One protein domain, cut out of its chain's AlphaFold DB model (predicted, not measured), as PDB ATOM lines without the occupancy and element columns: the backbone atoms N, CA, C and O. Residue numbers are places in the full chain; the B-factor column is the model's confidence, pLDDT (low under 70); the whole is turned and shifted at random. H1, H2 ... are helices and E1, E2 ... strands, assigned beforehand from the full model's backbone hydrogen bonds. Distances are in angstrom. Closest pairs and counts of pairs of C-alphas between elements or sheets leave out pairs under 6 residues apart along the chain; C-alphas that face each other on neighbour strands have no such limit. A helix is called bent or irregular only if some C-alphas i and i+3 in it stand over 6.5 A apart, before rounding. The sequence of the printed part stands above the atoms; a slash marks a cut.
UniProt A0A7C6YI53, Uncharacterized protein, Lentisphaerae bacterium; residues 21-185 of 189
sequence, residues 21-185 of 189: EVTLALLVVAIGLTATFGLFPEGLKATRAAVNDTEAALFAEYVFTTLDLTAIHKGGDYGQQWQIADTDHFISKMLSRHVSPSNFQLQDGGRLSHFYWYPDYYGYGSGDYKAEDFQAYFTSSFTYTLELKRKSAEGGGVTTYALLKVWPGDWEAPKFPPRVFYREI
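Overview. This is residues 21 to 185 of the 189 residues of an uncharacterized protein of Lentisphaerae bacterium (UniProt A0A7C6YI53). A twisted sheet of four strands curls round the later part of one very long helix, H1, whose residues 21 to 50 stick out from the body as a free arm. The short helix H2 packs across H1b near its end, on residues 66 to 70. The printed part has 165 residues with two named helices and four named strands, in the order H1 H2 E1 E2 E3 E4. The sheet's order is E1 - E2 - E3 - E4, all antiparallel, and the class is mixed, helices and strands. The whole is only just loose, close to extended, with a radius of gyration of the C-alphas of 22.6 A and spans of 84 by 50 by 28 A.

Along the chain. E2, residues 140 to 150, is 30.3 A long and bends by 54 degrees at residue 143. E3, residues 159 to 168, measures 26.0 A. E1 is residues 113 to 117, and E4 is residues 179 to 183, ending with C-alpha 183 at (-16.958, 23.324, 38.991). H1, residues 21 to 74, was assigned as one helix by its hydrogen bonds but is bent: C-alphas 38 and 41 are 6.8 A apart. Its arm H1a, residues 21 to 38, is 25.9 A long and begins with C-alpha 21 at (7.325, -31.697, 20.046); its arm H1b, residues 41 to 74, is 49.7 A long. H2 is residues 84 to 94.

Arrangement. The strands E1 E2 E3 E4 form a meander, each the antiparallel neighbour of the one before, and each successive pair is a hairpin. N 115 and O 142 of E1 and E2 are within hydrogen-bond range at 2.8 A, N 145 and O 165 of E2 and E3 at 2.9 A, and N 164 and O 181 of E3 and E4 at 2.9 A. H1b is on one face of this sheet, making two layers, a helix and a sheet; its closest C-alphas to E3 are those of Asn 52 and Pro 168, 6.0 A apart. H1a is not on the sheet, and its line stands to that of H1b at a shallow tilt of 32 degrees, only just short of steep. H1b touches H2 with residues 66 to 70 alone, opposite ways at a steep tilt of 66 degrees; the closest C-alphas are those of Thr 70 and Thr 87, 5.8 A apart. H2 is not on the sheet. Every O i to N i+4 pair is within hydrogen-bond range in H1a and H1b; in H2 3 of 7 are, beside 6 of 8 O i to N i+3 pairs.

Size, cuts and confidence. The two C-alphas farthest apart, those of Glu 21 and Glu 154, are 85.6 A apart. Without residues 21 to 50, the body spans 56 by 36 by 21 A. The printed part has no cut. The links H2 to E1 and E1 to E2 are long, with 18 and 22 residues. The mean pLDDT of the printed part is 77.3; 59 residues are under 70, among them residues 75 to 101, 119 to 137 and 150 to 160.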
ATOM      1  N   GLU A  21       7.935 -32.829  20.746       90.19
ATOM      2  CA  GLU A  21       7.325 -31.697  20.046       90.19
ATOM      3  C   GLU A  21       5.867 -31.508  20.476       90.19
ATOM      4  O   GLU A  21       5.439 -30.394  20.775       90.19
ATOM      5  N   VAL A  22       5.124 -32.611  20.607       93.50
ATOM      6  CA  VAL A  22       3.729 -32.583  21.066       93.50
ATOM      7  C   VAL A  22       3.634 -32.165  22.535       93.50
ATOM      8  O   VAL A  22       2.778 -31.354  22.879       93.50
ATOM      9  N   THR A  23       4.508 -32.661  23.417       93.75
ATOM     10  CA  THR A  23       4.481 -32.267  24.837       93.75
ATOM     11  C   THR A  23       4.860 -30.803  25.038       93.75
ATOM     12  O   THR A  23       4.240 -30.127  25.860       93.75
ATOM     13  N   LEU A  24       5.811 -30.282  24.258       94.31
ATOM     14  CA  LEU A  24       6.183 -28.868  24.289       94.31
ATOM     15  C   LEU A  24       5.043 -27.987  23.756       94.31
ATOM     16  O   LEU A  24       4.714 -26.976  24.373       94.31
ATOM     17  N   ALA A  25       4.366 -28.408  22.684       95.50
ATOM     18  CA  ALA A  25       3.182 -27.716  22.179       95.50
ATOM     19  C   ALA A  25       2.053 -27.665  23.224       95.50
ATOM     20  O   ALA A  25       1.490 -26.600  23.475       95.50
ATOM     21  N   LEU A  26       1.759 -28.788  23.888       95.62
ATOM     22  CA  LEU A  26       0.743 -28.844  24.943       95.62
ATOM     23  C   LEU A  26       1.112 -27.983  26.157       95.62
ATOM     24  O   LEU A  26       0.233 -27.332  26.718       95.62
ATOM     25  N   LEU A  27       2.393 -27.928  26.536       96.50
ATOM     26  CA  LEU A  27       2.877 -27.055  27.607       96.50
ATOM     27  C   LEU A  27       2.615 -25.578  27.278       96.50
ATOM     28  O   LEU A  27       2.057 -24.850  28.099       96.50
ATOM     29  N   VAL A  28       2.988 -25.138  26.072       96.62
ATOM     30  CA  VAL A  28       2.791 -23.747  25.633       96.62
ATOM     31  C   VAL A  28       1.303 -23.394  25.608       96.62
ATOM     32  O   VAL A  28       0.916 -22.338  26.110       96.62
ATOM     33  N   VAL A  29       0.453 -24.291  25.097       97.00
ATOM     34  CA  VAL A  29      -1.006 -24.100  25.088       97.00
ATOM     35  C   VAL A  29      -1.567 -24.019  26.508       97.00
ATOM     36  O   VAL A  29      -2.367 -23.129  26.793       97.00
ATOM     37  N   ALA A  30      -1.127 -24.892  27.420       96.88
ATOM     38  CA  ALA A  30      -1.581 -24.879  28.807       96.88
ATOM     39  C   ALA A  30      -1.244 -23.552  29.508       96.88
ATOM     40  O   ALA A  30      -2.104 -22.968  30.174       96.88
ATOM     41  N   ILE A  31      -0.028 -23.030  29.313       96.81
ATOM     42  CA  ILE A  31       0.390 -21.733  29.867       96.81
ATOM     43  C   ILE A  31      -0.431 -20.593  29.248       96.81
ATOM     44  O   ILE A  31      -0.943 -19.744  29.979       96.81
ATOM     45  N   GLY A  32      -0.614 -20.593  27.924       95.94
ATOM     46  CA  GLY A  32      -1.384 -19.564  27.218       95.94
ATOM     47  C   GLY A  32      -2.848 -19.497  27.662       95.94
ATOM     48  O   GLY A  32      -3.373 -18.413  27.929       95.94
ATOM     49  N   LEU A  33      -3.502 -20.650  27.815       96.44
ATOM     50  CA  LEU A  33      -4.881 -20.716  28.304       96.44
ATOM     51  C   LEU A  33      -4.984 -20.274  29.766       96.44
ATOM     52  O   LEU A  33      -5.876 -19.501  30.104       96.44
ATOM     53  N   THR A  34      -4.042 -20.690  30.616       95.94
ATOM     54  CA  THR A  34      -4.010 -20.273  32.029       95.94
ATOM     55  C   THR A  34      -3.867 -18.756  32.157       95.94
ATOM     56  O   THR A  34      -4.607 -18.129  32.913       95.94
ATOM     57  N   ALA A  35      -2.972 -18.146  31.373       94.69
ATOM     58  CA  ALA A  35      -2.802 -16.695  31.347       94.69
ATOM     59  C   ALA A  35      -4.071 -15.973  30.865       94.69
ATOM     60  O   ALA A  35      -4.493 -14.986  31.468       94.69
ATOM     61  N   THR A  36      -4.721 -16.494  29.821       93.69
ATOM     62  CA  THR A  36      -5.958 -15.915  29.273       93.69
ATOM     63  C   THR A  36      -7.092 -15.957  30.296       93.69
ATOM     64  O   THR A  36      -7.757 -14.946  30.517       93.69
ATOM     65  N   PHE A  37      -7.284 -17.089  30.981       95.19
ATOM     66  CA  PHE A  37      -8.309 -17.213  32.019       95.19
ATOM     67  C   PHE A  37      -8.020 -16.366  33.259       95.19
ATOM     68  O   PHE A  37      -8.964 -15.904  33.896       95.19
ATOM     69  N   GLY A  38      -6.749 -16.116  33.581       93.06
ATOM     70  CA  GLY A  38      -6.374 -15.190  34.649       93.06
ATOM     71  C   GLY A  38      -6.678 -13.727  34.308       93.06
ATOM     72  O   GLY A  38      -7.192 -12.992  35.146       93.06
ATOM     73  N   LEU A  39      -6.399 -13.305  33.072       94.25
ATOM     74  CA  LEU A  39      -6.556 -11.910  32.644       94.25
ATOM     75  C   LEU A  39      -7.997 -11.532  32.295       94.25
ATOM     76  O   LEU A  39      -8.401 -10.390  32.507       94.25
ATOM     77  N   PHE A  40      -8.781 -12.472  31.774       94.50
ATOM     78  CA  PHE A  40     -10.150 -12.218  31.328       94.50
ATOM     79  C   PHE A  40     -11.064 -11.570  32.392       94.50
ATOM     80  O   PHE A  40     -11.653 -10.523  32.102       94.50
ATOM     81  N   PRO A  41     -11.192 -12.108  33.624       92.94
ATOM     82  CA  PRO A  41     -12.064 -11.509  34.632       92.94
ATOM     83  C   PRO A  41     -11.590 -10.120  35.073       92.94
ATOM     84  O   PRO A  41     -12.422  -9.247  35.320       92.94
ATOM     85  N   GLU A  42     -10.278  -9.888  35.141       94.50
ATOM     86  CA  GLU A  42      -9.726  -8.575  35.488       94.50
ATOM     87  C   GLU A  42      -9.965  -7.549  34.375       94.50
ATOM     88  O   GLU A  42     -10.368  -6.421  34.657       94.50
ATOM     89  N   GLY A  43      -9.849  -7.955  33.108       92.06
ATOM     90  CA  GLY A  43     -10.217  -7.118  31.964       92.06
ATOM     91  C   GLY A  43     -11.691  -6.698  31.993       92.06
ATOM     92  O   GLY A  43     -12.010  -5.529  31.763       92.06
ATOM     93  N   LEU A  44     -12.597  -7.613  32.353       94.50
ATOM     94  CA  LEU A  44     -14.021  -7.295  32.504       94.50
ATOM     95  C   LEU A  44     -14.286  -6.321  33.656       94.50
ATOM     96  O   LEU A  44     -15.075  -5.389  33.496       94.50
ATOM     97  N   LYS A  45     -13.633  -6.509  34.807       92.69
ATOM     98  CA  LYS A  45     -13.751  -5.580  35.944       92.69
ATOM     99  C   LYS A  45     -13.240  -4.189  35.581       92.69
ATOM    100  O   LYS A  45     -13.938  -3.213  35.838       92.69
ATOM    101  N   ALA A  46     -12.071  -4.107  34.946       93.56
ATOM    102  CA  ALA A  46     -11.485  -2.846  34.500       93.56
ATOM    103  C   ALA A  46     -12.388  -2.131  33.485       93.56
ATOM    104  O   ALA A  46     -12.630  -0.934  33.612       93.56
ATOM    105  N   THR A  47     -12.959  -2.875  32.534       93.56
ATOM    106  CA  THR A  47     -13.893  -2.320  31.545       93.56
ATOM    107  C   THR A  47     -15.155  -1.775  32.212       93.56
ATOM    108  O   THR A  47     -15.564  -0.659  31.917       93.56
ATOM    109  N   ARG A  48     -15.755  -2.511  33.158       90.25
ATOM    110  CA  ARG A  48     -16.931  -2.029  33.908       90.25
ATOM    111  C   ARG A  48     -16.622  -0.780  34.727       90.25
ATOM    112  O   ARG A  48     -17.434   0.135  34.753       90.25
ATOM    113  N   ALA A  49     -15.458  -0.729  35.371       89.81
ATOM    114  CA  ALA A  49     -15.029   0.458  36.102       89.81
ATOM    115  C   ALA A  49     -14.887   1.669  35.166       89.81
ATOM    116  O   ALA A  49     -15.402   2.736  35.481       89.81
ATOM    117  N   ALA A  50     -14.282   1.487  33.990       92.12
ATOM    118  CA  ALA A  50     -14.140   2.549  32.995       92.12
ATOM    119  C   ALA A  50     -15.491   3.037  32.438       92.12
ATOM    120  O   ALA A  50     -15.679   4.240  32.250       92.12
ATOM    121  N   VAL A  51     -16.445   2.128  32.201       91.69
ATOM    122  CA  VAL A  51     -17.813   2.484  31.788       91.69
ATOM    123  C   VAL A  51     -18.497   3.310  32.874       91.69
ATOM    124  O   VAL A  51     -18.947   4.415  32.596       91.69
ATOM    125  N   ASN A  52     -18.474   2.835  34.118       89.62
ATOM    126  CA  ASN A  52     -19.048   3.538  35.265       89.62
ATOM    127  C   ASN A  52     -18.445   4.942  35.461       89.62
ATOM    128  O   ASN A  52     -19.159   5.886  35.795       89.62
ATOM    129  N   ASP A  53     -17.134   5.088  35.249       90.56
ATOM    130  CA  ASP A  53     -16.440   6.377  35.329       90.56
ATOM    131  C   ASP A  53     -16.876   7.326  34.210       90.56
ATOM    132  O   ASP A  53     -17.096   8.513  34.452       90.56
ATOM    133  N   THR A  54     -17.050   6.791  33.001       92.00
ATOM    134  CA  THR A  54     -17.527   7.552  31.841       92.00
ATOM    135  C   THR A  54     -18.971   8.005  32.041       92.00
ATOM    136  O   THR A  54     -19.277   9.173  31.821       92.00
ATOM    137  N   GLU A  55     -19.854   7.122  32.509       89.62
ATOM    138  CA  GLU A  55     -21.254   7.455  32.794       89.62
ATOM    139  C   GLU A  55     -21.372   8.541  33.870       89.62
ATOM    140  O   GLU A  55     -22.101   9.516  33.687       89.62
ATOM    141  N   ALA A  56     -20.604   8.429  34.959       90.69
ATOM    142  CA  ALA A  56     -20.579   9.447  36.006       90.69
ATOM    143  C   ALA A  56     -20.053  10.799  35.495       90.69
ATOM    144  O   ALA A  56     -20.584  11.843  35.874       90.69
ATOM    145  N   ALA A  57     -19.034  10.793  34.628       92.12
ATOM    146  CA  ALA A  57     -18.491  12.008  34.024       92.12
ATOM    147  C   ALA A  57     -19.478  12.672  33.051       92.12
ATOM    148  O   ALA A  57     -19.640  13.889  33.088       92.12
ATOM    149  N   LEU A  58     -20.177  11.888  32.223       90.81
ATOM    150  CA  LEU A  58     -21.217  12.394  31.323       90.81
ATOM    151  C   LEU A  58     -22.396  12.981  32.100       90.81
ATOM    152  O   LEU A  58     -22.892  14.051  31.748       90.81
ATOM    153  N   PHE A  59     -22.814  12.321  33.183       89.06
ATOM    154  CA  PHE A  59     -23.839  12.862  34.069       89.06
ATOM    155  C   PHE A  59     -23.390  14.179  34.715       89.06
ATOM    156  O   PHE A  59     -24.150  15.145  34.737       89.06
ATOM    157  N   ALA A  60     -22.144  14.256  35.187       90.62
ATOM    158  CA  ALA A  60     -21.602  15.491  35.742       90.62
ATOM    159  C   ALA A  60     -21.577  16.630  34.714       90.62
ATOM    160  O   ALA A  60     -21.998  17.743  35.025       90.62
ATOM    161  N   GLU A  61     -21.146  16.351  33.483       90.56
ATOM    162  CA  GLU A  61     -21.136  17.346  32.409       90.56
ATOM    163  C   GLU A  61     -22.548  17.814  32.049       90.56
ATOM    164  O   GLU A  61     -22.769  19.010  31.859       90.56
ATOM    165  N   TYR A  62     -23.526  16.907  32.033       86.94
ATOM    166  CA  TYR A  62     -24.936  17.246  31.846       86.94
ATOM    167  C   TYR A  62     -25.450  18.199  32.939       86.94
ATOM    168  O   TYR A  62     -26.036  19.244  32.637       86.94
ATOM    169  N   VAL A  63     -25.186  17.887  34.211       86.06
ATOM    170  CA  VAL A  63     -25.574  18.736  35.349       86.06
ATOM    171  C   VAL A  63     -24.908  20.108  35.261       86.06
ATOM    172  O   VAL A  63     -25.570  21.132  35.397       86.06
ATOM    173  N   PHE A  64     -23.608  20.172  34.993       86.38
ATOM    174  CA  PHE A  64     -22.922  21.459  34.919       86.38
ATOM    175  C   PHE A  64     -23.328  22.287  33.703       86.38
ATOM    176  O   PHE A  64     -23.521  23.492  33.831       86.38
ATOM    177  N   THR A  65     -23.530  21.656  32.548       85.38
ATOM    178  CA  THR A  65     -24.007  22.351  31.347       85.38
ATOM    179  C   THR A  65     -25.400  22.931  31.571       85.38
ATOM    180  O   THR A  65     -25.663  24.068  31.192       85.38
ATOM    181  N   THR A  66     -26.302  22.192  32.222       80.56
ATOM    182  CA  THR A  66     -27.647  22.703  32.541       80.56
ATOM    183  C   THR A  66     -27.604  23.856  33.546       80.56
ATOM    184  O   THR A  66     -28.356  24.823  33.388       80.56
ATOM    185  N   LEU A  67     -26.696  23.813  34.526       79.25
ATOM    186  CA  LEU A  67     -26.444  24.931  35.438       79.25
ATOM    187  C   LEU A  67     -25.930  26.173  34.688       79.25
ATOM    188  O   LEU A  67     -26.494  27.254  34.866       79.25
ATOM    189  N   ASP A  68     -24.946  26.013  33.800       79.19
ATOM    190  CA  ASP A  68     -24.383  27.102  32.989       79.19
ATOM    191  C   ASP A  68     -25.433  27.713  32.041       79.19
ATOM    192  O   ASP A  68     -25.588  28.933  31.967       79.19
ATOM    193  N   LEU A  69     -26.214  26.880  31.345       78.06
ATOM    194  CA  LEU A  69     -27.291  27.336  30.454       78.06
ATOM    195  C   LEU A  69     -28.377  28.099  31.212       78.06
ATOM    196  O   LEU A  69     -28.894  29.104  30.722       78.06
ATOM    197  N   THR A  70     -28.714  27.644  32.420       74.50
ATOM    198  CA  THR A  70     -29.685  28.339  33.269       74.50
ATOM    199  C   THR A  70     -29.140  29.688  33.727       74.50
ATOM    200  O   THR A  70     -29.876  30.675  33.706       74.50
ATOM    201  N   ALA A  71     -27.852  29.754  34.079       71.38
ATOM    202  CA  ALA A  71     -27.186  31.002  34.435       71.38
ATOM    203  C   ALA A  71     -27.209  32.012  33.274       71.38
ATOM    204  O   ALA A  71     -27.529  33.180  33.483       71.38
ATOM    205  N   ILE A  72     -26.960  31.557  32.041       73.69
ATOM    206  CA  ILE A  72     -27.065  32.395  30.836       73.69
ATOM    207  C   ILE A  72     -28.506  32.874  30.630       73.69
ATOM    208  O   ILE A  72     -28.740  34.059  30.402       73.69
ATOM    209  N   HIS A  73     -29.485  31.968  30.716       73.06
ATOM    210  CA  HIS A  73     -30.888  32.292  30.457       73.06
ATOM    211  C   HIS A  73     -31.457  33.329  31.432       73.06
ATOM    212  O   HIS A  73     -32.276  34.158  31.039       73.06
ATOM    213  N   LYS A  74     -31.032  33.287  32.698       70.06
ATOM    214  CA  LYS A  74     -31.510  34.202  33.742       70.06
ATOM    215  C   LYS A  74     -30.747  35.536  33.792       70.06
ATOM    216  O   LYS A  74     -31.168  36.415  34.537       70.06
ATOM    217  N   GLY A  75     -29.719  35.719  32.953       56.38
ATOM    218  CA  GLY A  75     -28.848  36.900  32.934       56.38
ATOM    219  C   GLY A  75     -27.805  36.801  34.045       56.38
ATOM    220  O   GLY A  75     -28.175  36.686  35.206       56.38
ATOM    221  N   GLY A  76     -26.516  36.773  33.692       51.72
ATOM    222  CA  GLY A  76     -25.454  36.156  34.495       51.72
ATOM    223  C   GLY A  76     -24.959  36.892  35.743       51.72
ATOM    224  O   GLY A  76     -23.763  36.964  36.010       51.72
ATOM    225  N   ASP A  77     -25.888  37.273  36.601       52.47
ATOM    226  CA  ASP A  77     -25.682  37.354  38.037       52.47
ATOM    227  C   ASP A  77     -26.835  36.551  38.655       52.47
ATOM    228  O   ASP A  77     -27.990  36.850  38.369       52.47
ATOM    229  N   TYR A  78     -26.563  35.499  39.442       53.59
ATOM    230  CA  TYR A  78     -27.574  34.496  39.865       53.59
ATOM    231  C   TYR A  78     -28.810  35.074  40.572       53.59
ATOM    232  O   TYR A  78     -29.758  34.344  40.858       53.59
ATOM    233  N   GLY A  79     -28.821  36.370  40.879       49.53
ATOM    234  CA  GLY A  79     -29.874  37.029  41.618       49.53
ATOM    235  C   GLY A  79     -30.087  36.375  42.983       49.53
ATOM    236  O   GLY A  79     -29.526  35.342  43.346       49.53
ATOM    237  N   GLN A  80     -30.958  36.962  43.788       52.38
ATOM    238  CA  GLN A  80     -31.416  36.294  45.010       52.38
ATOM    239  C   GLN A  80     -32.449  35.196  44.706       52.38
ATOM    240  O   GLN A  80     -32.810  34.419  45.587       52.38
ATOM    241  N   GLN A  81     -32.931  35.143  43.459       57.09
ATOM    242  CA  GLN A  81     -34.116  34.396  43.048       57.09
ATOM    243  C   GLN A  81     -33.811  33.076  42.337       57.09
ATOM    244  O   GLN A  81     -34.748  32.313  42.133       57.09
ATOM    245  N   TRP A  82     -32.552  32.778  41.983       63.53
ATOM    246  CA  TRP A  82     -32.239  31.499  41.349       63.53
ATOM    247  C   TRP A  82     -32.513  30.332  42.299       63.53
ATOM    248  O   TRP A  82     -31.938  30.224  43.394       63.53
ATOM    249  N   GLN A  83     -33.398  29.450  41.854       66.00
ATOM    250  CA  GLN A  83     -33.706  28.185  42.499       66.00
ATOM    251  C   GLN A  83     -33.309  27.053  41.557       66.00
ATOM    252  O   GLN A  83     -33.422  27.178  40.341       66.00
ATOM    253  N   ILE A  84     -32.897  25.904  42.099       68.94
ATOM    254  CA  ILE A  84     -32.623  24.722  41.265       68.94
ATOM    255  C   ILE A  84     -33.853  24.326  40.426       68.94
ATOM    256  O   ILE A  84     -33.710  23.846  39.309       68.94
ATOM    257  N   ALA A  85     -35.065  24.643  40.894       67.06
ATOM    258  CA  ALA A  85     -36.304  24.490  40.135       67.06
ATOM    259  C   ALA A  85     -36.324  25.276  38.804       67.06
ATOM    260  O   ALA A  85     -36.995  24.861  37.869       67.06
ATOM    261  N   ASP A  86     -35.562  26.367  38.663       67.88
ATOM    262  CA  ASP A  86     -35.424  27.070  37.380       67.88
ATOM    263  C   ASP A  86     -34.660  26.236  36.337       67.88
ATOM    264  O   ASP A  86     -34.898  26.380  35.137       67.88
ATOM    265  N   THR A  87     -33.752  25.357  36.785       67.06
ATOM    266  CA  THR A  87     -33.004  24.440  35.904       67.06
ATOM    267  C   THR A  87     -33.883  23.305  35.382       67.06
ATOM    268  O   THR A  87     -33.632  22.783  34.295       67.06
ATOM    269  N   ASP A  88     -34.964  22.982  36.102       64.38
ATOM    270  CA  ASP A  88     -35.922  21.945  35.717       64.38
ATOM    271  C   ASP A  88     -36.506  22.195  34.323       64.38
ATOM    272  O   ASP A  88     -36.698  21.266  33.550       64.38
ATOM    273  N   HIS A  89     -36.705  23.456  33.934       64.75
ATOM    274  CA  HIS A  89     -37.234  23.779  32.610       64.75
ATOM    275  C   HIS A  89     -36.331  23.305  31.460       64.75
ATOM    276  O   HIS A  89     -36.827  22.917  30.402       64.75
ATOM    277  N   PHE A  90     -35.010  23.341  31.645       62.66
ATOM    278  CA  PHE A  90     -34.062  22.835  30.652       62.66
ATOM    279  C   PHE A  90     -33.975  21.311  30.701       62.66
ATOM    280  O   PHE A  90     -34.026  20.671  29.654       62.66
ATOM    281  N   ILE A  91     -33.925  20.738  31.905       66.19
ATOM    282  CA  ILE A  91     -33.873  19.289  32.140       66.19
ATOM    283  C   ILE A  91     -35.115  18.601  31.555       66.19
ATOM    284  O   ILE A  91     -34.996  17.689  30.742       66.19
ATOM    285  N   SER A  92     -36.309  19.088  31.898       60.22
ATOM    286  CA  SER A  92     -37.599  18.578  31.420       60.22
ATOM    287  C   SER A  92     -37.735  18.629  29.899       60.22
ATOM    288  O   SER A  92     -38.437  17.805  29.329       60.22
ATOM    289  N   LYS A  93     -37.075  19.578  29.223       65.06
ATOM    290  CA  LYS A  93     -37.079  19.659  27.754       65.06
ATOM    291  C   LYS A  93     -36.125  18.676  27.084       65.06
ATOM    292  O   LYS A  93     -36.291  18.413  25.898       65.06
ATOM    293  N   MET A  94     -35.106  18.201  27.797       62.41
ATOM    294  CA  MET A  94     -34.147  17.216  27.285       62.41
ATOM    295  C   MET A  94     -34.557  15.773  27.605       62.41
ATOM    296  O   MET A  94     -33.981  14.843  27.045       62.41
ATOM    297  N   LEU A  95     -35.536  15.585  28.491       68.25
ATOM    298  CA  LEU A  95     -35.995  14.287  28.979       68.25
ATOM    299  C   LEU A  95     -37.496  14.112  28.733       68.25
ATOM    300  O   LEU A  95     -38.195  15.047  28.353       68.25
ATOM    301  N   SER A  96     -37.997  12.893  28.939       65.38
ATOM    302  CA  SER A  96     -39.401  12.563  28.680       65.38
ATOM    303  C   SER A  96     -40.380  13.497  29.403       65.38
ATOM    304  O   SER A  96     -40.474  13.507  30.631       65.38
ATOM    305  N   ARG A  97     -41.206  14.208  28.624       65.19
ATOM    306  CA  ARG A  97     -42.314  15.059  29.114       65.19
ATOM    307  C   ARG A  97     -43.463  14.281  29.769       65.19
ATOM    308  O   ARG A  97     -44.423  14.880  30.244       65.19
ATOM    309  N   HIS A  98     -43.408  12.952  29.709       63.94
ATOM    310  CA  HIS A  98     -44.483  12.055  30.116       63.94
ATOM    311  C   HIS A  98     -44.253  11.424  31.499       63.94
ATOM    312  O   HIS A  98     -45.094  10.652  31.942       63.94
ATOM    313  N   VAL A  99     -43.151  11.738  32.189       64.25
ATOM    314  CA  VAL A  99     -42.827  11.209  33.528       64.25
ATOM    315  C   VAL A  99     -42.933  12.317  34.580       64.25
ATOM    316  O   VAL A  99     -42.794  13.498  34.267       64.25
ATOM    317  N   SER A 100     -43.199  11.944  35.838       66.56
ATOM    318  CA  SER A 100     -43.242  12.889  36.962       66.56
ATOM    319  C   SER A 100     -41.943  13.713  37.062       66.56
ATOM    320  O   SER A 100     -40.862  13.112  37.100       66.56
ATOM    321  N   PRO A 101     -42.031  15.051  37.216       65.12
ATOM    322  CA  PRO A 101     -40.870  15.932  37.356       65.12
ATOM    323  C   PRO A 101     -39.918  15.560  38.495       65.12
ATOM    324  O   PRO A 101     -38.705  15.718  38.384       65.12
ATOM    325  N   SER A 102     -40.443  14.979  39.573       70.19
ATOM    326  CA  SER A 102     -39.664  14.601  40.758       70.19
ATOM    327  C   SER A 102     -38.491  13.654  40.483       70.19
ATOM    328  O   SER A 102     -37.547  13.633  41.269       70.19
ATOM    329  N   ASN A 103     -38.551  12.862  39.406       69.31
ATOM    330  CA  ASN A 103     -37.576  11.798  39.128       69.31
ATOM    331  C   ASN A 103     -36.377  12.271  38.294       69.31
ATOM    332  O   ASN A 103     -35.363  11.575  38.225       69.31
ATOM    333  N   PHE A 104     -36.493  13.431  37.650       71.62
ATOM    334  CA  PHE A 104     -35.414  14.035  36.870       71.62
ATOM    335  C   PHE A 104     -35.020  15.430  37.367       71.62
ATOM    336  O   PHE A 104     -33.995  15.959  36.950       71.62
ATOM    337  N   GLN A 105     -35.778  16.024  38.290       75.00
ATOM    338  CA  GLN A 105     -35.396  17.277  38.934       75.00
ATOM    339  C   GLN A 105     -34.107  17.131  39.747       75.00
ATOM    340  O   GLN A 105     -33.966  16.238  40.589       75.00
ATOM    341  N   LEU A 106     -33.178  18.065  39.534       77.81
ATOM    342  CA  LEU A 106     -32.004  18.187  40.382       77.81
ATOM    343  C   LEU A 106     -32.389  18.748  41.751       77.81
ATOM    344  O   LEU A 106     -33.136  19.722  41.857       77.81
ATOM    345  N   GLN A 107     -31.848  18.148  42.805       79.81
ATOM    346  CA  GLN A 107     -32.072  18.559  44.185       79.81
ATOM    347  C   GLN A 107     -30.777  19.115  44.777       79.81
ATOM    348  O   GLN A 107     -29.734  18.463  44.750       79.81
ATOM    349  N   ASP A 108     -30.857  20.329  45.316       76.38
ATOM    350  CA  ASP A 108     -29.787  20.976  46.081       76.38
ATOM    351  C   ASP A 108     -29.920  20.656  47.581       76.38
ATOM    352  O   ASP A 108     -30.986  20.277  48.074       76.38
ATOM    353  N   GLY A 109     -28.835  20.842  48.326       75.75
ATOM    354  CA  GLY A 109     -28.782  20.722  49.780       75.75
ATOM    355  C   GLY A 109     -27.828  19.641  50.275       75.75
ATOM    356  O   GLY A 109     -27.866  19.302  51.458       75.75
ATOM    357  N   GLY A 110     -27.002  19.071  49.390       79.00
ATOM    358  CA  GLY A 110     -26.025  18.034  49.732       79.00
ATOM    359  C   GLY A 110     -26.653  16.722  50.214       79.00
ATOM    360  O   GLY A 110     -25.962  15.891  50.803       79.00
ATOM    361  N   ARG A 111     -27.960  16.541  49.999       86.06
ATOM    362  CA  ARG A 111     -28.692  15.318  50.339       86.06
ATOM    363  C   ARG A 111     -28.521  14.279  49.240       86.06
ATOM    364  O   ARG A 111     -28.188  14.619  48.108       86.06
ATOM    365  N   LEU A 112     -28.727  13.018  49.611       89.12
ATOM    366  CA  LEU A 112     -28.746  11.916  48.665       89.12
ATOM    367  C   LEU A 112     -30.037  11.985  47.850       89.12
ATOM    368  O   LEU A 112     -31.128  11.982  48.420       89.12
ATOM    369  N   SER A 113     -29.887  12.050  46.536       88.56
ATOM    370  CA  SER A 113     -30.987  12.139  45.585       88.56
ATOM    371  C   SER A 113     -30.728  11.203  44.410       88.56
ATOM    372  O   SER A 113     -29.590  10.813  44.139       88.56
ATOM    373  N   HIS A 114     -31.800  10.838  43.715       87.94
ATOM    374  CA  HIS A 114     -31.761   9.921  42.584       87.94
ATOM    375  C   HIS A 114     -32.162  10.672  41.325       87.94
ATOM    376  O   HIS A 114     -33.110  11.456  41.335       87.94
ATOM    377  N   PHE A 115     -31.412  10.447  40.258       85.31
ATOM    378  CA  PHE A 115     -31.710  10.952  38.935       85.31
ATOM    379  C   PHE A 115     -31.921   9.768  38.005       85.31
ATOM    380  O   PHE A 115     -31.059   8.892  37.895       85.31
ATOM    381  N   TYR A 116     -33.051   9.767  37.312       83.81
ATOM    382  CA  TYR A 116     -33.397   8.733  36.352       83.81
ATOM    383  C   TYR A 116     -33.392   9.319  34.946       83.81
ATOM    384  O   TYR A 116     -34.059  10.313  34.657       83.81
ATOM    385  N   TRP A 117     -32.636   8.681  34.056       79.44
ATOM    386  CA  TRP A 117     -32.617   9.044  32.650       79.44
ATOM    387  C   TRP A 117     -33.762   8.348  31.921       79.44
ATOM    388  O   TRP A 117     -33.720   7.135  31.684       79.44
ATOM    389  N   TYR A 118     -34.762   9.131  31.530       75.88
ATOM    390  CA  TYR A 118     -35.865   8.665  30.699       75.88
ATOM    391  C   TYR A 118     -35.670   9.149  29.264       75.88
ATOM    392  O   TYR A 118     -35.586  10.362  29.048       75.88
ATOM    393  N   PRO A 119     -35.615   8.243  28.275       69.38
ATOM    394  CA  PRO A 119     -35.558   8.651  26.881       69.38
ATOM    395  C   PRO A 119     -36.838   9.414  26.518       69.38
ATOM    396  O   PRO A 119     -37.942   8.931  26.774       69.38
ATOM    397  N   ASP A 120     -36.698  10.601  25.923       65.62
ATOM    398  CA  ASP A 120     -37.838  11.262  25.292       65.62
ATOM    399  C   ASP A 120     -38.122  10.578  23.955       65.62
ATOM    400  O   ASP A 120     -37.228  10.375  23.128       65.62
ATOM    401  N   TYR A 121     -39.368  10.165  23.762       63.88
ATOM    402  CA  TYR A 121     -39.771   9.440  22.569       63.88
ATOM    403  C   TYR A 121     -40.444  10.434  21.625       63.88
ATOM    404  O   TYR A 121     -41.518  10.949  21.934       63.88
ATOM    405  N   TYR A 122     -39.804  10.713  20.483       58.06
ATOM    406  CA  TYR A 122     -40.198  11.717  19.482       58.06
ATOM    407  C   TYR A 122     -41.535  11.410  18.771       58.06
ATOM    408  O   TYR A 122     -41.602  11.281  17.551       58.06
ATOM    409  N   GLY A 123     -42.634  11.332  19.519       53.88
ATOM    410  CA  GLY A 123     -43.984  11.427  18.975       53.88
ATOM    411  C   GLY A 123     -44.602  10.139  18.433       53.88
ATOM    412  O   GLY A 123     -45.580  10.231  17.693       53.88
ATOM    413  N   TYR A 124     -44.128   8.946  18.811       55.59
ATOM    414  CA  TYR A 124     -44.895   7.726  18.530       55.59
ATOM    415  C   TYR A 124     -46.113   7.647  19.461       55.59
ATOM    416  O   TYR A 124     -46.046   7.168  20.590       55.59
ATOM    417  N   GLY A 125     -47.249   8.148  18.973       57.94
ATOM    418  CA  GLY A 125     -48.547   8.088  19.654       57.94
ATOM    419  C   GLY A 125     -49.267   6.740  19.526       57.94
ATOM    420  O   GLY A 125     -50.407   6.613  19.968       57.94
ATOM    421  N   SER A 126     -48.648   5.731  18.901       60.75
ATOM    422  CA  SER A 126     -49.247   4.413  18.651       60.75
ATOM    423  C   SER A 126     -48.212   3.287  18.589       60.75
ATOM    424  O   SER A 126     -47.127   3.499  18.052       60.75
ATOM    425  N   GLY A 127     -48.590   2.088  19.048       62.84
ATOM    426  CA  GLY A 127     -47.770   0.866  19.040       62.84
ATOM    427  C   GLY A 127     -47.239   0.476  20.424       62.84
ATOM    428  O   GLY A 127     -47.472   1.193  21.391       62.84
ATOM    429  N   ASP A 128     -46.486  -0.624  20.493       60.09
ATOM    430  CA  ASP A 128     -45.820  -1.116  21.720       60.09
ATOM    431  C   ASP A 128     -44.757  -0.139  22.269       60.09
ATOM    432  O   ASP A 128     -44.195  -0.354  23.336       60.09
ATOM    433  N   TYR A 129     -44.473   0.936  21.522       58.00
ATOM    434  CA  TYR A 129     -43.494   1.984  21.822       58.00
ATOM    435  C   TYR A 129     -44.141   3.316  22.255       58.00
ATOM    436  O   TYR A 129     -43.508   4.370  22.185       58.00
ATOM    437  N   LYS A 130     -45.422   3.304  22.648       60.84
ATOM    438  CA  LYS A 130     -46.123   4.499  23.144       60.84
ATOM    439  C   LYS A 130     -45.446   5.035  24.403       60.84
ATOM    440  O   LYS A 130     -45.267   4.305  25.367       60.84
ATOM    441  N   ALA A 131     -45.156   6.336  24.428       57.81
ATOM    442  CA  ALA A 131     -44.424   6.985  25.523       57.81
ATOM    443  C   ALA A 131     -45.048   6.805  26.926       57.81
ATOM    444  O   ALA A 131     -44.329   6.845  27.922       57.81
ATOM    445  N   GLU A 132     -46.365   6.590  27.017       60.47
ATOM    446  CA  GLU A 132     -47.074   6.339  28.282       60.47
ATOM    447  C   GLU A 132     -46.718   4.978  28.906       60.47
ATOM    448  O   GLU A 132     -46.623   4.878  30.128       60.47
ATOM    449  N   ASP A 133     -46.414   3.964  28.092       62.88
ATOM    450  CA  ASP A 133     -46.078   2.612  28.564       62.88
ATOM    451  C   ASP A 133     -44.627   2.514  29.087       62.88
ATOM    452  O   ASP A 133     -44.266   1.571  29.794       62.88
ATOM    453  N   PHE A 134     -43.788   3.520  28.796       59.88
ATOM    454  CA  PHE A 134     -42.378   3.575  29.209       59.88
ATOM    455  C   PHE A 134     -42.119   4.416  30.458       59.88
ATOM    456  O   PHE A 134     -40.973   4.530  30.885       59.88
ATOM    457  N   GLN A 135     -43.157   4.952  31.107       59.16
ATOM    458  CA  GLN A 135     -42.999   5.733  32.343       59.16
ATOM    459  C   GLN A 135     -42.326   4.937  33.481       59.16
ATOM    460  O   GLN A 135     -41.745   5.527  34.391       59.16
ATOM    461  N   ALA A 136     -42.365   3.602  33.411       62.03
ATOM    462  CA  ALA A 136     -41.709   2.699  34.355       62.03
ATOM    463  C   ALA A 136     -40.265   2.307  33.971       62.03
ATOM    464  O   ALA A 136     -39.581   1.680  34.779       62.03
ATOM    465  N   TYR A 137     -39.785   2.654  32.770       69.44
ATOM    466  CA  TYR A 137     -38.492   2.203  32.249       69.44
ATOM    467  C   TYR A 137     -37.522   3.377  32.078       69.44
ATOM    468  O   TYR A 137     -37.714   4.251  31.235       69.44
ATOM    469  N   PHE A 138     -36.446   3.371  32.862       74.00
ATOM    470  CA  PHE A 138     -35.313   4.285  32.719       74.00
ATOM    471  C   PHE A 138     -34.122   3.554  32.090       74.00
ATOM    472  O   PHE A 138     -33.941   2.352  32.283       74.00
ATOM    473  N   THR A 139     -33.300   4.275  31.329       76.44
ATOM    474  CA  THR A 139     -32.103   3.699  30.689       76.44
ATOM    475  C   THR A 139     -30.933   3.622  31.662       76.44
ATOM    476  O   THR A 139     -30.191   2.645  31.670       76.44
ATOM    477  N   SER A 140     -30.783   4.646  32.498       81.06
ATOM    478  CA  SER A 140     -29.733   4.728  33.508       81.06
ATOM    479  C   SER A 140     -30.252   5.455  34.739       81.06
ATOM    480  O   SER A 140     -31.105   6.340  34.640       81.06
ATOM    481  N   SER A 141     -29.720   5.092  35.899       86.62
ATOM    482  CA  SER A 141     -29.977   5.774  37.161       86.62
ATOM    483  C   SER A 141     -28.665   6.218  37.789       86.62
ATOM    484  O   SER A 141     -27.639   5.542  37.684       86.62
ATOM    485  N   PHE A 142     -28.706   7.378  38.432       88.50
ATOM    486  CA  PHE A 142     -27.576   7.955  39.136       88.50
ATOM    487  C   PHE A 142     -28.022   8.386  40.519       88.50
ATOM    488  O   PHE A 142     -28.940   9.193  40.667       88.50
ATOM    489  N   THR A 143     -27.331   7.902  41.536       90.81
ATOM    490  CA  THR A 143     -27.433   8.466  42.874       90.81
ATOM    491  C   THR A 143     -26.406   9.580  43.003       90.81
ATOM    492  O   THR A 143     -25.240   9.407  42.647       90.81
ATOM    493  N   TYR A 144     -26.812  10.739  43.508       91.06
ATOM    494  CA  TYR A 144     -25.926  11.888  43.623       91.06
ATOM    495  C   TYR A 144     -26.193  12.713  44.879       91.06
ATOM    496  O   TYR A 144     -27.244  12.618  45.508       91.06
ATOM    497  N   THR A 145     -25.218  13.545  45.233       90.62
ATOM    498  CA  THR A 145     -25.423  14.695  46.116       90.62
ATOM    499  C   THR A 145     -24.936  15.938  45.394       90.62
ATOM    500  O   THR A 145     -23.775  15.974  44.973       90.62
ATOM    501  N   LEU A 146     -25.785  16.953  45.280       86.56
ATOM    502  CA  LEU A 146     -25.423  18.256  44.736       86.56
ATOM    503  C   LEU A 146     -25.439  19.287  45.864       86.56
ATOM    504  O   LEU A 146     -26.417  19.407  46.601       86.56
ATOM    505  N   GLU A 147     -24.338  20.012  46.011       85.31
ATOM    506  CA  GLU A 147     -24.216  21.105  46.966       85.31
ATOM    507  C   GLU A 147     -23.781  22.372  46.239       85.31
ATOM    508  O   GLU A 147     -22.683  22.452  45.678       85.31
ATOM    509  N   LEU A 148     -24.657  23.371  46.267       78.25
ATOM    510  CA  LEU A 148     -24.413  24.674  45.670       78.25
ATOM    511  C   LEU A 148     -24.030  25.663  46.767       78.25
ATOM    512  O   LEU A 148     -24.775  25.899  47.719       78.25
ATOM    513  N   LYS A 149     -22.841  26.259  46.652       73.75
ATOM    514  CA  LYS A 149     -22.339  27.213  47.645       73.75
ATOM    515  C   LYS A 149     -22.315  28.612  47.067       73.75
ATOM    516  O   LYS A 149     -21.629  28.896  46.086       73.75
ATOM    517  N   ARG A 150     -23.066  29.497  47.716       68.75
ATOM    518  CA  ARG A 150     -23.190  30.914  47.370       68.75
ATOM    519  C   ARG A 150     -22.225  31.735  48.219       68.75
ATOM    520  O   ARG A 150     -22.117  31.500  49.424       68.75
ATOM    521  N   LYS A 151     -21.521  32.700  47.625       57.06
ATOM    522  CA  LYS A 151     -20.732  33.677  48.393       57.06
ATOM    523  C   LYS A 151     -21.677  34.730  48.959       57.06
ATOM    524  O   LYS A 151     -22.009  35.689  48.274       57.06
ATOM    525  N   SER A 152     -22.110  34.560  50.203       50.50
ATOM    526  CA  SER A 152     -22.863  35.600  50.909       50.50
ATOM    527  C   SER A 152     -21.913  36.612  51.549       50.50
ATOM    528  O   SER A 152     -21.179  36.277  52.474       50.50
ATOM    529  N   ALA A 153     -21.996  37.862  51.109       40.81
ATOM    530  CA  ALA A 153     -22.060  38.982  52.038       40.81
ATOM    531  C   ALA A 153     -23.507  39.486  51.948       40.81
ATOM    532  O   ALA A 153     -23.962  39.793  50.855       40.81
ATOM    533  N   GLU A 154     -24.245  39.427  53.058       45.38
ATOM    534  CA  GLU A 154     -25.571  40.041  53.242       45.38
ATOM    535  C   GLU A 154     -26.554  39.931  52.057       45.38
ATOM    536  O   GLU A 154     -26.718  40.824  51.233       45.38
ATOM    537  N   GLY A 155     -27.289  38.820  52.015       38.31
ATOM    538  CA  GLY A 155     -28.593  38.780  51.352       38.31
ATOM    539  C   GLY A 155     -28.617  38.428  49.868       38.31
ATOM    540  O   GLY A 155     -29.674  38.024  49.413       38.31
ATOM    541  N   GLY A 156     -27.518  38.460  49.111       41.97
ATOM    542  CA  GLY A 156     -27.546  38.029  47.707       41.97
ATOM    543  C   GLY A 156     -26.196  37.590  47.181       41.97
ATOM    544  O   GLY A 156     -25.394  38.412  46.756       41.97
ATOM    545  N   GLY A 157     -25.939  36.286  47.239       48.09
ATOM    546  CA  GLY A 157     -24.673  35.705  46.818       48.09
ATOM    547  C   GLY A 157     -24.765  34.990  45.478       48.09
ATOM    548  O   GLY A 157     -25.595  34.097  45.308       48.09
ATOM    549  N   VAL A 158     -23.846  35.335  44.581       55.12
ATOM    550  CA  VAL A 158     -23.474  34.567  43.384       55.12
ATOM    551  C   VAL A 158     -23.105  33.139  43.807       55.12
ATOM    552  O   VAL A 158     -22.357  32.961  44.779       55.12
ATOM    553  N   THR A 159     -23.622  32.111  43.124       58.91
ATOM    554  CA  THR A 159     -23.142  30.732  43.304       58.91
ATOM    555  C   THR A 159     -21.672  30.690  42.907       58.91
ATOM    556  O   THR A 159     -21.333  30.952  41.763       58.91
ATOM    557  N   THR A 160     -20.793  30.405  43.861       64.50
ATOM    558  CA  THR A 160     -19.339  30.422  43.649       64.50
ATOM    559  C   THR A 160     -18.862  29.087  43.110       64.50
ATOM    560  O   THR A 160     -17.982  29.036  42.260       64.50
ATOM    561  N   TYR A 161     -19.437  27.992  43.611       75.56
ATOM    562  CA  TYR A 161     -19.088  26.651  43.168       75.56
ATOM    563  C   TYR A 161     -20.228  25.653  43.365       75.56
ATOM    564  O   TYR A 161     -21.037  25.775  44.292       75.56
ATOM    565  N   ALA A 162     -20.239  24.643  42.499       83.25
ATOM    566  CA  ALA A 162     -21.031  23.433  42.632       83.25
ATOM    567  C   ALA A 162     -20.118  22.254  42.969       83.25
ATOM    568  O   ALA A 162     -19.125  21.997  42.283       83.25
ATOM    569  N   LEU A 163     -20.479  21.527  44.023       88.81
ATOM    570  CA  LEU A 163     -19.883  20.245  44.368       88.81
ATOM    571  C   LEU A 163     -20.890  19.146  44.045       88.81
ATOM    572  O   LEU A 163     -21.957  19.075  44.656       88.81
ATOM    573  N   LEU A 164     -20.534  18.277  43.107       90.75
ATOM    574  CA  LEU A 164     -21.345  17.136  42.711       90.75
ATOM    575  C   LEU A 164     -20.623  15.849  43.108       90.75
ATOM    576  O   LEU A 164     -19.475  15.622  42.734       90.75
ATOM    577  N   LYS A 165     -21.299  14.984  43.856       92.81
ATOM    578  CA  LYS A 165     -20.828  13.625  44.147       92.81
ATOM    579  C   LYS A 165     -21.762  12.651  43.459       92.81
ATOM    580  O   LYS A 165     -22.967  12.764  43.652       92.81
ATOM    581  N   VAL A 166     -21.219  11.726  42.678       92.19
ATOM    582  CA  VAL A 166     -21.993  10.802  41.840       92.19
ATOM    583  C   VAL A 166     -21.625   9.362  42.165       92.19
ATOM    584  O   VAL A 166     -20.446   9.018  42.303       92.19
ATOM    585  N   TRP A 167     -22.648   8.522  42.227       91.94
ATOM    586  CA  TRP A 167     -22.568   7.075  42.263       91.94
ATOM    587  C   TRP A 167     -23.359   6.519  41.071       91.94
ATOM    588  O   TRP A 167     -24.542   6.833  40.931       91.94
ATOM    589  N   PRO A 168     -22.733   5.711  40.203       87.38
ATOM    590  CA  PRO A 168     -23.433   5.063  39.103       87.38
ATOM    591  C   PRO A 168     -24.405   4.011  39.651       87.38
ATOM    592  O   PRO A 168     -24.025   3.188  40.493       87.38
ATOM    593  N   GLY A 169     -25.645   4.030  39.166       85.62
ATOM    594  CA  GLY A 169     -26.729   3.152  39.600       85.62
ATOM    595  C   GLY A 169     -27.624   3.753  40.686       85.62
ATOM    596  O   GLY A 169     -27.465   4.901  41.092       85.62
ATOM    597  N   ASP A 170     -28.573   2.936  41.147       86.94
ATOM    598  CA  ASP A 170     -29.584   3.301  42.139       86.94
ATOM    599  C   ASP A 170     -29.195   2.785  43.535       86.94
ATOM    600  O   ASP A 170     -29.210   1.578  43.793       86.94
ATOM    601  N   TRP A 171     -28.790   3.692  44.425       86.62
ATOM    602  CA  TRP A 171     -28.282   3.379  45.759       86.62
ATOM    603  C   TRP A 171     -29.050   4.122  46.846       86.62
ATOM    604  O   TRP A 171     -28.937   5.336  46.966       86.62
ATOM    605  N   GLU A 172     -29.721   3.389  47.732       84.19
ATOM    606  CA  GLU A 172     -30.298   3.970  48.956       84.19
ATOM    607  C   GLU A 172     -29.209   4.406  49.953       84.19
ATOM    608  O   GLU A 172     -29.342   5.400  50.664       84.19
ATOM    609  N   ALA A 173     -28.109   3.648  50.005       85.56
ATOM    610  CA  ALA A 173     -26.946   3.914  50.843       85.56
ATOM    611  C   ALA A 173     -25.670   3.466  50.106       85.56
ATOM    612  O   ALA A 173     -25.375   2.262  50.053       85.56
ATOM    613  N   PRO A 174     -24.904   4.396  49.511       83.44
ATOM    614  CA  PRO A 174     -23.730   4.036  48.731       83.44
ATOM    615  C   PRO A 174     -22.627   3.425  49.605       83.44
ATOM    616  O   PRO A 174     -22.246   3.985  50.631       83.44
ATOM    617  N   LYS A 175     -22.083   2.275  49.189       82.44
ATOM    618  CA  LYS A 175     -21.051   1.527  49.945       82.44
ATOM    619  C   LYS A 175     -19.613   1.832  49.519       82.44
ATOM    620  O   LYS A 175     -18.671   1.350  50.141       82.44
ATOM    621  N   PHE A 176     -19.440   2.589  48.443       84.50
ATOM    622  CA  PHE A 176     -18.149   2.902  47.831       84.50
ATOM    623  C   PHE A 176     -17.984   4.421  47.691       84.50
ATOM    624  O   PHE A 176     -18.982   5.149  47.724       84.50
ATOM    625  N   PRO A 177     -16.743   4.928  47.577       88.44
ATOM    626  CA  PRO A 177     -16.516   6.364  47.478       88.44
ATOM    627  C   PRO A 177     -17.150   6.943  46.201       88.44
ATOM    628  O   PRO A 177     -17.049   6.315  45.141       88.44
ATOM    629  N   PRO A 178     -17.769   8.136  46.278       90.94
ATOM    630  CA  PRO A 178     -18.314   8.803  45.104       90.94
ATOM    631  C   PRO A 178     -17.223   9.216  44.125       90.94
ATOM    632  O   PRO A 178     -16.078   9.476  44.506       90.94
ATOM    633  N   ARG A 179     -17.628   9.414  42.872       92.00
ATOM    634  CA  ARG A 179     -16.908  10.294  41.954       92.00
ATOM    635  C   ARG A 179     -17.251  11.732  42.310       92.00
ATOM    636  O   ARG A 179     -18.423  12.095  42.351       92.00
ATOM    637  N   VAL A 180     -16.234  12.516  42.647       91.88
ATOM    638  CA  VAL A 180     -16.403  13.901  43.087       91.88
ATOM    639  C   VAL A 180     -16.024  14.816  41.940       91.88
ATOM    640  O   VAL A 180     -14.899  14.768  41.449       91.88
ATOM    641  N   PHE A 181     -16.965  15.657  41.550       91.69
ATOM    642  CA  PHE A 181     -16.789  16.677  40.541       91.69
ATOM    643  C   PHE A 181     -16.983  18.047  41.170       91.69
ATOM    644  O   PHE A 181     -17.854  18.262  42.017       91.69
ATOM    645  N   TYR A 182     -16.144  18.974  40.742       88.50
ATOM    646  CA  TYR A 182     -16.140  20.343  41.212       88.50
ATOM    647  C   TYR A 182     -16.109  21.261  40.003       88.50
ATOM    648  O   TYR A 182     -15.292  21.062  39.102       88.50
ATOM    649  N   ARG A 183     -16.978  22.270  40.002       85.00
ATOM    650  CA  ARG A 183     -16.958  23.324  38.991       85.00
ATOM    651  C   ARG A 183     -17.283  24.659  39.637       85.00
ATOM    652  O   ARG A 183     -18.263  24.788  40.373       85.00
ATOM    653  N   GLU A 184     -16.451  25.648  39.348       74.25
ATOM    654  CA  GLU A 184     -16.787  27.044  39.604       74.25
ATOM    655  C   GLU A 184     -17.807  27.476  38.558       74.25
ATOM    656  O   GLU A 184     -17.557  27.346  37.358       74.25
ATOM    657  N   ILE A 185     -18.960  27.965  39.009       68.88
ATOM    658  CA  ILE A 185     -19.963  28.489  38.087       68.88
ATOM    659  C   ILE A 185     -19.745  29.992  38.000       68.88
ATOM    660  O   ILE A 185     -20.128  30.751  38.889       68.88
TER     661      ILE A 185